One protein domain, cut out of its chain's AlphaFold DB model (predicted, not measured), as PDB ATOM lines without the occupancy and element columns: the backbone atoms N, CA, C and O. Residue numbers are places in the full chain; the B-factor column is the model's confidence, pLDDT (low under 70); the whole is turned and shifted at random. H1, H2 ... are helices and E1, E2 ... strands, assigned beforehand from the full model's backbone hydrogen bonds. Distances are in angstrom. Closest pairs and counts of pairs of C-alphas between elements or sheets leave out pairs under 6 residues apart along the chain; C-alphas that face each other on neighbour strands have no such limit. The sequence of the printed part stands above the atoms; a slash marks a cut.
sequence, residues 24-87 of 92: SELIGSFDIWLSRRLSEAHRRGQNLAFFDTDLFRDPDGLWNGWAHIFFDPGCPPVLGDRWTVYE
ATOM      1  N   SER A  24       7.132  -4.182  -6.124       84.62
ATOM      2  CA  SER A  24       7.230  -4.340  -7.580       84.62
ATOM      3  C   SER A  24       5.897  -4.108  -8.294       84.62
ATOM      4  O   SER A  24       5.881  -3.513  -9.370       84.62
ATOM      5  N   GLU A  25       4.775  -4.510  -7.693       88.62
ATOM      6  CA  GLU A  25       3.440  -4.251  -8.244       88.62
ATOM      7  C   GLU A  25       3.085  -2.766  -8.181       88.62
ATOM      8  O   GLU A  25       2.506  -2.224  -9.127       88.62
ATOM      9  N   LEU A  26       3.435  -2.106  -7.072       90.25
ATOM     10  CA  LEU A  26       3.189  -0.680  -6.892       90.25
ATOM     11  C   LEU A  26       4.016   0.145  -7.882       90.25
ATOM     12  O   LEU A  26       3.462   0.984  -8.586       90.25
ATOM     13  N   ILE A  27       5.317  -0.151  -8.001       91.56
ATOM     14  CA  ILE A  27       6.213   0.498  -8.969       91.56
ATOM     15  C   ILE A  27       5.718   0.268 -10.398       91.56
ATOM     16  O   ILE A  27       5.655   1.215 -11.177       91.56
ATOM     17  N   GLY A  28       5.322  -0.962 -10.744       93.62
ATOM     18  CA  GLY A  28       4.785  -1.263 -12.072       93.62
ATOM     19  C   GLY A  28       3.500  -0.490 -12.378       93.62
ATOM     20  O   GLY A  28       3.333   0.032 -13.479       93.62
ATOM     21  N   SER A  29       2.606  -0.358 -11.396       95.12
ATOM     22  CA  SER A  29       1.367   0.409 -11.568       95.12
ATOM     23  C   SER A  29       1.641   1.912 -11.694       95.12
ATOM     24  O   SER A  29       1.045   2.578 -12.545       95.12
ATOM     25  N   PHE A  30       2.585   2.433 -10.906       95.25
ATOM     26  CA  PHE A  30       3.026   3.822 -10.989       95.25
ATOM     27  C   PHE A  30       3.664   4.145 -12.345       95.25
ATOM     28  O   PHE A  30       3.320   5.159 -12.946       95.25
ATOM     29  N   ASP A  31       4.529   3.273 -12.871       96.38
ATOM     30  CA  ASP A  31       5.176   3.455 -14.176       96.38
ATOM     31  C   ASP A  31       4.149   3.559 -15.315       96.38
ATOM     32  O   ASP A  31       4.190   4.487 -16.131       96.38
ATOM     33  N   ILE A  32       3.151   2.667 -15.318       96.31
ATOM     34  CA  ILE A  32       2.038   2.709 -16.276       96.31
ATOM     35  C   ILE A  32       1.245   4.013 -16.122       96.31
ATOM     36  O   ILE A  32       0.898   4.663 -17.118       96.31
ATOM     37  N   TRP A  33       0.931   4.401 -14.883       96.75
ATOM     38  CA  TRP A  33       0.173   5.612 -14.592       96.75
ATOM     39  C   TRP A  33       0.912   6.868 -15.075       96.75
ATOM     40  O   TRP A  33       0.315   7.669 -15.808       96.75
ATOM     41  N   LEU A  34       2.199   6.995 -14.736       97.44
ATOM     42  CA  LEU A  34       3.052   8.139 -15.047       97.44
ATOM     43  C   LEU A  34       3.306   8.241 -16.551       97.44
ATOM     44  O   LEU A  34       3.094   9.302 -17.137       97.44
ATOM     45  N   SER A  35       3.655   7.133 -17.209       97.56
ATOM     46  CA  SER A  35       3.924   7.088 -18.653       97.56
ATOM     47  C   SER A  35       2.743   7.587 -19.488       97.56
ATOM     48  O   SER A  35       2.916   8.355 -20.442       97.56
ATOM     49  N   ARG A  36       1.513   7.217 -19.105       97.31
ATOM     50  CA  ARG A  36       0.289   7.708 -19.759       97.31
ATOM     51  C   ARG A  36       0.127   9.224 -19.602       97.31
ATOM     52  O   ARG A  36      -0.305   9.888 -20.539       97.31
ATOM     53  N   ARG A  37       0.472   9.782 -18.438       98.00
ATOM     54  CA  ARG A  37       0.278  11.211 -18.123       98.00
ATOM     55  C   ARG A  37       1.375  12.066 -18.729       98.00
ATOM     56  O   ARG A  37       1.064  13.122 -19.257       98.00
ATOM     57  N   LEU A  38       2.611  11.582 -18.770       97.69
ATOM     58  CA  LEU A  38       3.690  12.233 -19.511       97.69
ATOM     59  C   LEU A  38       3.413  12.250 -21.017       97.69
ATOM     60  O   LEU A  38       3.624  13.268 -21.672       97.69
ATOM     61  N   SER A  39       2.889  11.153 -21.572       98.00
ATOM     62  CA  SER A  39       2.475  11.109 -22.983       98.00
ATOM     63  C   SER A  39       1.357  12.117 -23.275       98.00
ATOM     64  O   SER A  39       1.381  12.809 -24.292       98.00
ATOM     65  N   GLU A  40       0.394  12.245 -22.359       97.94
ATOM     66  CA  GLU A  40      -0.690  13.220 -22.463       97.94
ATOM     67  C   GLU A  40      -0.202  14.669 -22.322       97.94
ATOM     68  O   GLU A  40      -0.597  15.525 -23.111       97.94
ATOM     69  N   ALA A  41       0.681  14.940 -21.360       97.31
ATOM     70  CA  ALA A  41       1.294  16.248 -21.146       97.31
ATOM     71  C   ALA A  41       2.062  16.711 -22.395       97.31
ATOM     72  O   ALA A  41       1.838  17.820 -22.881       97.31
ATOM     73  N   HIS A  42       2.863  15.819 -22.994       96.69
ATOM     74  CA  HIS A  42       3.531  16.074 -24.273       96.69
ATOM     75  C   HIS A  42       2.544  16.423 -25.387       96.69
ATOM     76  O   HIS A  42       2.740  17.409 -26.095       96.69
ATOM     77  N   ARG A  43       1.464  15.644 -25.534       96.94
ATOM     78  CA  ARG A  43       0.433  15.884 -26.555       96.94
ATOM     79  C   ARG A  43      -0.253  17.244 -26.386       96.94
ATOM     80  O   ARG A  43      -0.693  17.822 -27.376       96.94
ATOM     81  N   ARG A  44      -0.355  17.735 -25.149       95.56
ATOM     82  CA  ARG A  44      -0.971  19.025 -24.807       95.56
ATOM     83  C   ARG A  44      -0.003  20.206 -24.829       95.56
ATOM     84  O   ARG A  44      -0.472  21.337 -24.809       95.56
ATOM     85  N   GLY A  45       1.309  19.972 -24.854       95.94
ATOM     86  CA  GLY A  45       2.291  21.041 -24.657       95.94
ATOM     87  C   GLY A  45       2.290  21.598 -23.227       95.94
ATOM     88  O   GLY A  45       2.580  22.773 -23.027       95.94
ATOM     89  N   GLN A  46       1.910  20.779 -22.243       97.50
ATOM     90  CA  GLN A  46       1.756  21.176 -20.841       97.50
ATOM     91  C   GLN A  46       2.758  20.446 -19.946       97.50
ATOM     92  O   GLN A  46       3.271  19.384 -20.299       97.50
ATOM     93  N   ASN A  47       3.007  21.005 -18.767       97.38
ATOM     94  CA  ASN A  47       3.755  20.359 -17.695       97.38
ATOM     95  C   ASN A  47       2.824  19.489 -16.840       97.38
ATOM     96  O   ASN A  47       1.598  19.629 -16.888       97.38
ATOM     97  N   LEU A  48       3.406  18.576 -16.063       98.12
ATOM     98  CA  LEU A  48       2.676  17.654 -15.193       98.12
ATOM     99  C   LEU A  48       3.088  17.889 -13.742       98.12
ATOM    100  O   LEU A  48       4.271  17.863 -13.427       98.12
ATOM    101  N   ALA A  49       2.115  18.046 -12.850       97.75
ATOM    102  CA  ALA A  49       2.342  17.967 -11.412       97.75
ATOM    103  C   ALA A  49       1.444  16.890 -10.805       97.75
ATOM    104  O   ALA A  49       0.289  16.745 -11.213       97.75
ATOM    105  N   PHE A  50       1.954  16.142  -9.830       97.38
ATOM    106  CA  PHE A  50       1.178  15.142  -9.099       97.38
ATOM    107  C   PHE A  50       1.633  14.980  -7.651       97.38
ATOM    108  O   PHE A  50       2.706  15.445  -7.274       97.38
ATOM    109  N   PHE A  51       0.815  14.315  -6.845       94.44
ATOM    110  CA  PHE A  51       1.128  13.961  -5.463       94.44
ATOM    111  C   PHE A  51       0.416  12.665  -5.064       94.44
ATOM    112  O   PHE A  51      -0.572  12.272  -5.695       94.44
ATOM    113  N   ASP A  52       0.913  12.027  -4.008       93.00
ATOM    114  CA  ASP A  52       0.350  10.786  -3.478       93.00
ATOM    115  C   ASP A  52      -0.969  11.040  -2.723       93.00
ATOM    116  O   ASP A  52      -1.092  11.967  -1.915       93.00
ATOM    117  N   THR A  53      -1.953  10.182  -2.963       91.75
ATOM    118  CA  THR A  53      -3.226  10.083  -2.239       91.75
ATOM    119  C   THR A  53      -3.359   8.694  -1.614       91.75
ATOM    120  O   THR A  53      -2.429   7.893  -1.660       91.75
ATOM    121  N   ASP A  54      -4.526   8.381  -1.048       90.56
ATOM    122  CA  ASP A  54      -4.795   7.033  -0.548       90.56
ATOM    123  C   ASP A  54      -4.704   6.003  -1.681       90.56
ATOM    124  O   ASP A  54      -5.256   6.213  -2.769       90.56
ATOM    125  N   LEU A  55      -3.994   4.903  -1.417       90.62
ATOM    126  CA  LEU A  55      -3.812   3.811  -2.363       90.62
ATOM    127  C   LEU A  55      -5.094   2.985  -2.501       90.62
ATOM    128  O   LEU A  55      -5.753   2.640  -1.519       90.62
ATOM    129  N   PHE A  56      -5.429   2.611  -3.730       90.31
ATOM    130  CA  PHE A  56      -6.545   1.716  -4.030       90.31
ATOM    131  C   PHE A  56      -6.260   0.886  -5.283       90.31
ATOM    132  O   PHE A  56      -5.459   1.272  -6.133       90.31
ATOM    133  N   ARG A  57      -6.933  -0.262  -5.417       90.50
ATOM    134  CA  ARG A  57      -6.943  -1.035  -6.669       90.50
ATOM    135  C   ARG A  57      -8.059  -0.521  -7.572       90.50
ATOM    136  O   ARG A  57      -9.202  -0.396  -7.131       90.50
ATOM    137  N   ASP A  58      -7.729  -0.226  -8.819       90.81
ATOM    138  CA  ASP A  58      -8.717   0.132  -9.833       90.81
ATOM    139  C   ASP A  58      -9.417  -1.120 -10.422       90.81
ATOM    140  O   ASP A  58      -9.047  -2.253 -10.089       90.81
ATOM    141  N   PRO A  59     -10.452  -0.961 -11.274       91.19
ATOM    142  CA  PRO A  59     -11.158  -2.092 -11.885       91.19
ATOM    143  C   PRO A  59     -10.300  -2.978 -12.798       91.19
ATOM    144  O   PRO A  59     -10.649  -4.140 -13.001       91.19
ATOM    145  N   ASP A  60      -9.190  -2.455 -13.325       89.50
ATOM    146  CA  ASP A  60      -8.227  -3.206 -14.138       89.50
ATOM    147  C   ASP A  60      -7.222  -3.971 -13.256       89.50
ATOM    148  O   ASP A  60      -6.342  -4.678 -13.751       89.50
ATOM    149  N   GLY A  61      -7.357  -3.845 -11.932       88.69
ATOM    150  CA  GLY A  61      -6.502  -4.483 -10.954       88.69
ATOM    151  C   GLY A  61      -5.147  -3.803 -10.809       88.69
ATOM    152  O   GLY A  61      -4.249  -4.432 -10.268       88.69
ATOM    153  N   LEU A  62      -4.955  -2.557 -11.248       90.75
ATOM    154  CA  LEU A  62      -3.719  -1.800 -11.021       90.75
ATOM    155  C   LEU A  62      -3.792  -1.016  -9.710       90.75
ATOM    156  O   LEU A  62      -4.871  -0.610  -9.275       90.75
ATOM    157  N   TRP A  63      -2.642  -0.798  -9.070       93.75
ATOM    158  CA  TRP A  63      -2.574   0.153  -7.963       93.75
ATOM    159  C   TRP A  63      -2.680   1.581  -8.488       93.75
ATOM    160  O   TRP A  63      -2.062   1.953  -9.484       93.75
ATOM    161  N   ASN A  64      -3.465   2.387  -7.793       93.06
ATOM    162  CA  ASN A  64      -3.621   3.811  -8.022       93.06
ATOM    163  C   ASN A  64      -3.573   4.528  -6.669       93.06
ATOM    164  O   ASN A  64      -3.603   3.882  -5.626       93.06
ATOM    165  N   GLY A  65      -3.487   5.848  -6.692       92.75
ATOM    166  CA  GLY A  65      -3.276   6.668  -5.501       92.75
ATOM    167  C   GLY A  65      -2.458   7.911  -5.810       92.75
ATOM    168  O   GLY A  65      -1.659   8.340  -4.992       92.75
ATOM    169  N   TRP A  66      -2.623   8.466  -7.013       95.56
ATOM    170  CA  TRP A  66      -1.926   9.671  -7.440       95.56
ATOM    171  C   TRP A  66      -2.912  10.622  -8.095       95.56
ATOM    172  O   TRP A  66      -3.532  10.314  -9.122       95.56
ATOM    173  N   ALA A  67      -3.046  11.805  -7.508       94.94
ATOM    174  CA  ALA A  67      -3.777  12.906  -8.111       94.94
ATOM    175  C   ALA A  67      -2.815  13.750  -8.952       94.94
ATOM    176  O   ALA A  67      -1.650  13.903  -8.598       94.94
ATOM    177  N   HIS A  68      -3.294  14.303 -10.067       97.62
ATOM    178  CA  HIS A  68      -2.463  15.082 -10.984       97.62
ATOM    179  C   HIS A  68      -3.203  16.281 -11.559       97.62
ATOM    180  O   HIS A  68      -4.433  16.300 -11.624       97.62
ATOM    181  N   ILE A  69      -2.422  17.242 -12.038       97.31
ATOM    182  CA  ILE A  69      -2.877  18.351 -12.867       97.31
ATOM    183  C   ILE A  69      -1.905  18.554 -14.030       97.31
ATOM    184  O   ILE A  69      -0.701  18.317 -13.903       97.31
ATOM    185  N   PHE A  70      -2.439  19.030 -15.152       97.69
ATOM    186  CA  PHE A  70      -1.646  19.586 -16.241       97.69
ATOM    187  C   PHE A  70      -1.701  21.105 -16.161       97.69
ATOM    188  O   PHE A  70      -2.752  21.660 -15.832       97.69
ATOM    189  N   PHE A  71      -0.592  21.771 -16.457       96.75
ATOM    190  CA  PHE A  71      -0.533  23.227 -16.423       96.75
ATOM    191  C   PHE A  71       0.349  23.784 -17.533       96.75
ATOM    192  O   PHE A  71       1.285  23.130 -17.998       96.75
ATOM    193  N   ASP A  72       0.033  25.002 -17.962       95.81
ATOM    194  CA  ASP A  72       0.788  25.674 -19.008       95.81
ATOM    195  C   ASP A  72       2.151  26.130 -18.467       95.81
ATOM    196  O   ASP A  72       2.210  26.689 -17.368       95.81
ATOM    197  N   PRO A  73       3.246  25.977 -19.233       93.00
ATOM    198  CA  PRO A  73       4.584  26.377 -18.791       93.00
ATOM    199  C   PRO A  73       4.686  27.844 -18.364       93.00
ATOM    200  O   PRO A  73       5.384  28.166 -17.411       93.00
ATOM    201  N   GLY A  74       3.955  28.735 -19.043       92.69
ATOM    202  CA  GLY A  74       3.924  30.166 -18.731       92.69
ATOM    203  C   GLY A  74       2.980  30.559 -17.590       92.69
ATOM    204  O   GLY A  74       2.922  31.733 -17.236       92.69
ATOM    205  N   CYS A  75       2.216  29.618 -17.029       92.06
ATOM    206  CA  CYS A  75       1.251  29.881 -15.961       92.06
ATOM    207  C   CYS A  75       1.274  28.748 -14.916       92.06
ATOM    208  O   CYS A  75       0.316  27.972 -14.813       92.06
ATOM    209  N   PRO A  76       2.379  28.605 -14.157       90.19
ATOM    210  CA  PRO A  76       2.492  27.559 -13.154       90.19
ATOM    211  C   PRO A  76       1.508  27.786 -11.987       90.19
ATOM    212  O   PRO A  76       1.343  28.917 -11.521       90.19
ATOM    213  N   PRO A  77       0.856  26.723 -11.488       92.00
ATOM    214  CA  PRO A  77      -0.050  26.803 -10.351       92.00
ATOM    215  C   PRO A  77       0.718  26.973  -9.035       92.00
ATOM    216  O   PRO A  77       1.889  26.617  -8.920       92.00
ATOM    217  N   VAL A  78       0.031  27.462  -7.999       92.56
ATOM    218  CA  VAL A  78       0.578  27.484  -6.635       92.56
ATOM    219  C   VAL A  78       0.463  26.082  -6.042       92.56
ATOM    220  O   VAL A  78      -0.633  25.630  -5.709       92.56
ATOM    221  N   LEU A  79       1.598  25.397  -5.922       91.38
ATOM    222  CA  LEU A  79       1.698  24.046  -5.375       91.38
ATOM    223  C   LEU A  79       2.335  24.078  -3.986       91.38
ATOM    224  O   LEU A  79       3.238  24.870  -3.728       91.38
ATOM    225  N   GLY A  80       1.848  23.224  -3.085       88.62
ATOM    226  CA  GLY A  80       2.489  22.998  -1.787       88.62
ATOM    227  C   GLY A  80       3.643  21.994  -1.873       88.62
ATOM    228  O   GLY A  80       3.880  21.387  -2.915       88.62
ATOM    229  N   ASP A  81       4.290  21.724  -0.744       86.06
ATOM    230  CA  ASP A  81       5.549  20.955  -0.686       86.06
ATOM    231  C   ASP A  81       5.429  19.453  -1.016       86.06
ATOM    232  O   ASP A  81       6.428  18.744  -1.074       86.06
ATOM    233  N   ARG A  82       4.209  18.933  -1.192       91.88
ATOM    234  CA  ARG A  82       3.953  17.502  -1.455       91.88
ATOM    235  C   ARG A  82       3.874  17.149  -2.938       91.88
ATOM    236  O   ARG A  82       3.646  15.990  -3.271       91.88
ATOM    237  N   TRP A  83       4.003  18.135  -3.817       95.44
ATOM    238  CA  TRP A  83       3.873  17.931  -5.251       95.44
ATOM    239  C   TRP A  83       5.214  17.577  -5.885       95.44
ATOM    240  O   TRP A  83       6.221  18.243  -5.664       95.44
ATOM    241  N   THR A  84       5.199  16.559  -6.735       95.44
ATOM    242  CA  THR A  84       6.261  16.288  -7.700       95.44
ATOM    243  C   THR A  84       5.898  16.954  -9.019       95.44
ATOM    244  O   THR A  84       4.783  16.781  -9.518       95.44
ATOM    245  N   VAL A  85       6.834  17.713  -9.592       95.00
ATOM    246  CA  VAL A  85       6.630  18.465 -10.836       95.00
ATOM    247  C   VAL A  85       7.586  17.966 -11.912       95.00
ATOM    248  O   VAL A  85       8.790  17.867 -11.697       95.00
ATOM    249  N   TYR A  86       7.027  17.682 -13.083       93.81
ATOM    250  CA  TYR A  86       7.741  17.404 -14.318       93.81
ATOM    251  C   TYR A  86       7.561  18.592 -15.264       93.81
ATOM    252  O   TYR A  86       6.512  18.754 -15.899       93.81
ATOM    253  N   GLU A  87       8.602  19.417 -15.350       93.12
ATOM    254  CA  GLU A  87       8.714  20.500 -16.326       93.12
ATOM    255  C   GLU A  87       9.229  19.932 -17.648       93.12
ATOM    256  O   GLU A  87      10.424  19.742 -17.861       93.12
TER     257      GLU A  87
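Overview. This is residues 24 to 87 of the 92 residues of an uncharacterized protein of Alphaproteobacteria bacterium PA2 (UniProt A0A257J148). One long helix, H1, packs over one face of a long, strongly twisted hairpin of two strands, E1 and E2, and the other face of the sheet is bare. A short third strand, E3, joins E1 near residues 48 to 50, after a long loop, residues 72 to 83, at that end of the hairpin. The printed part has 64 residues, with one named helix and three named strands in the order H1, E1, E2, E3; the sheet runs E2, E1, E3, antiparallel throughout, and the class is mixed, helices and strands. The whole is only just compact, close to loose, with a radius of gyration of the C-alphas of 12.5 A and spans of 37 by 26 by 19 A.

Arrangement. H1, residues 24 to 44, is on the sheet, in two layers, a helix on one face of a sheet. Every O i to N i+4 pair in H1 is within hydrogen-bond range. Its closest C-alphas to E1, residues 47 to 57, are those of Ala 41 and Asn 47, 5.9 A apart. To E2, residues 63 to 71, they are those of Ser 29 and Trp 63, 5.3 A apart. E1 and E2 form a hairpin, antiparallel at 158 degrees, with N 49 and O 69 at 3.0 A and N 64 and O 56 at 2.8 A, within hydrogen-bond range. E1 bends by 86 degrees at residue 54. E3, residues 84 to 86, is antiparallel to E1 at 135 degrees, with N 50 and O 84 within hydrogen-bond range at 2.9 A. E2 and E3, the edge strands, are apart.

Along the chain. H1 begins at C-alpha 24 (7.230, -4.340, -7.580) and is 30.2 A long. E1 measures 26.3 A and E2 24.7 A. E3 ends at C-alpha 86 (7.741, 17.404, -14.318).

Size, cuts and confidence. The C-alphas of Gly 61 and Gly 74 are the two farthest apart, 37.0 A. The printed part has no cut. The link from E2 to E3 is long, 12 residues; the other two are tight. Mean pLDDT of the printed part is 94.0, and no printed residue is under 70.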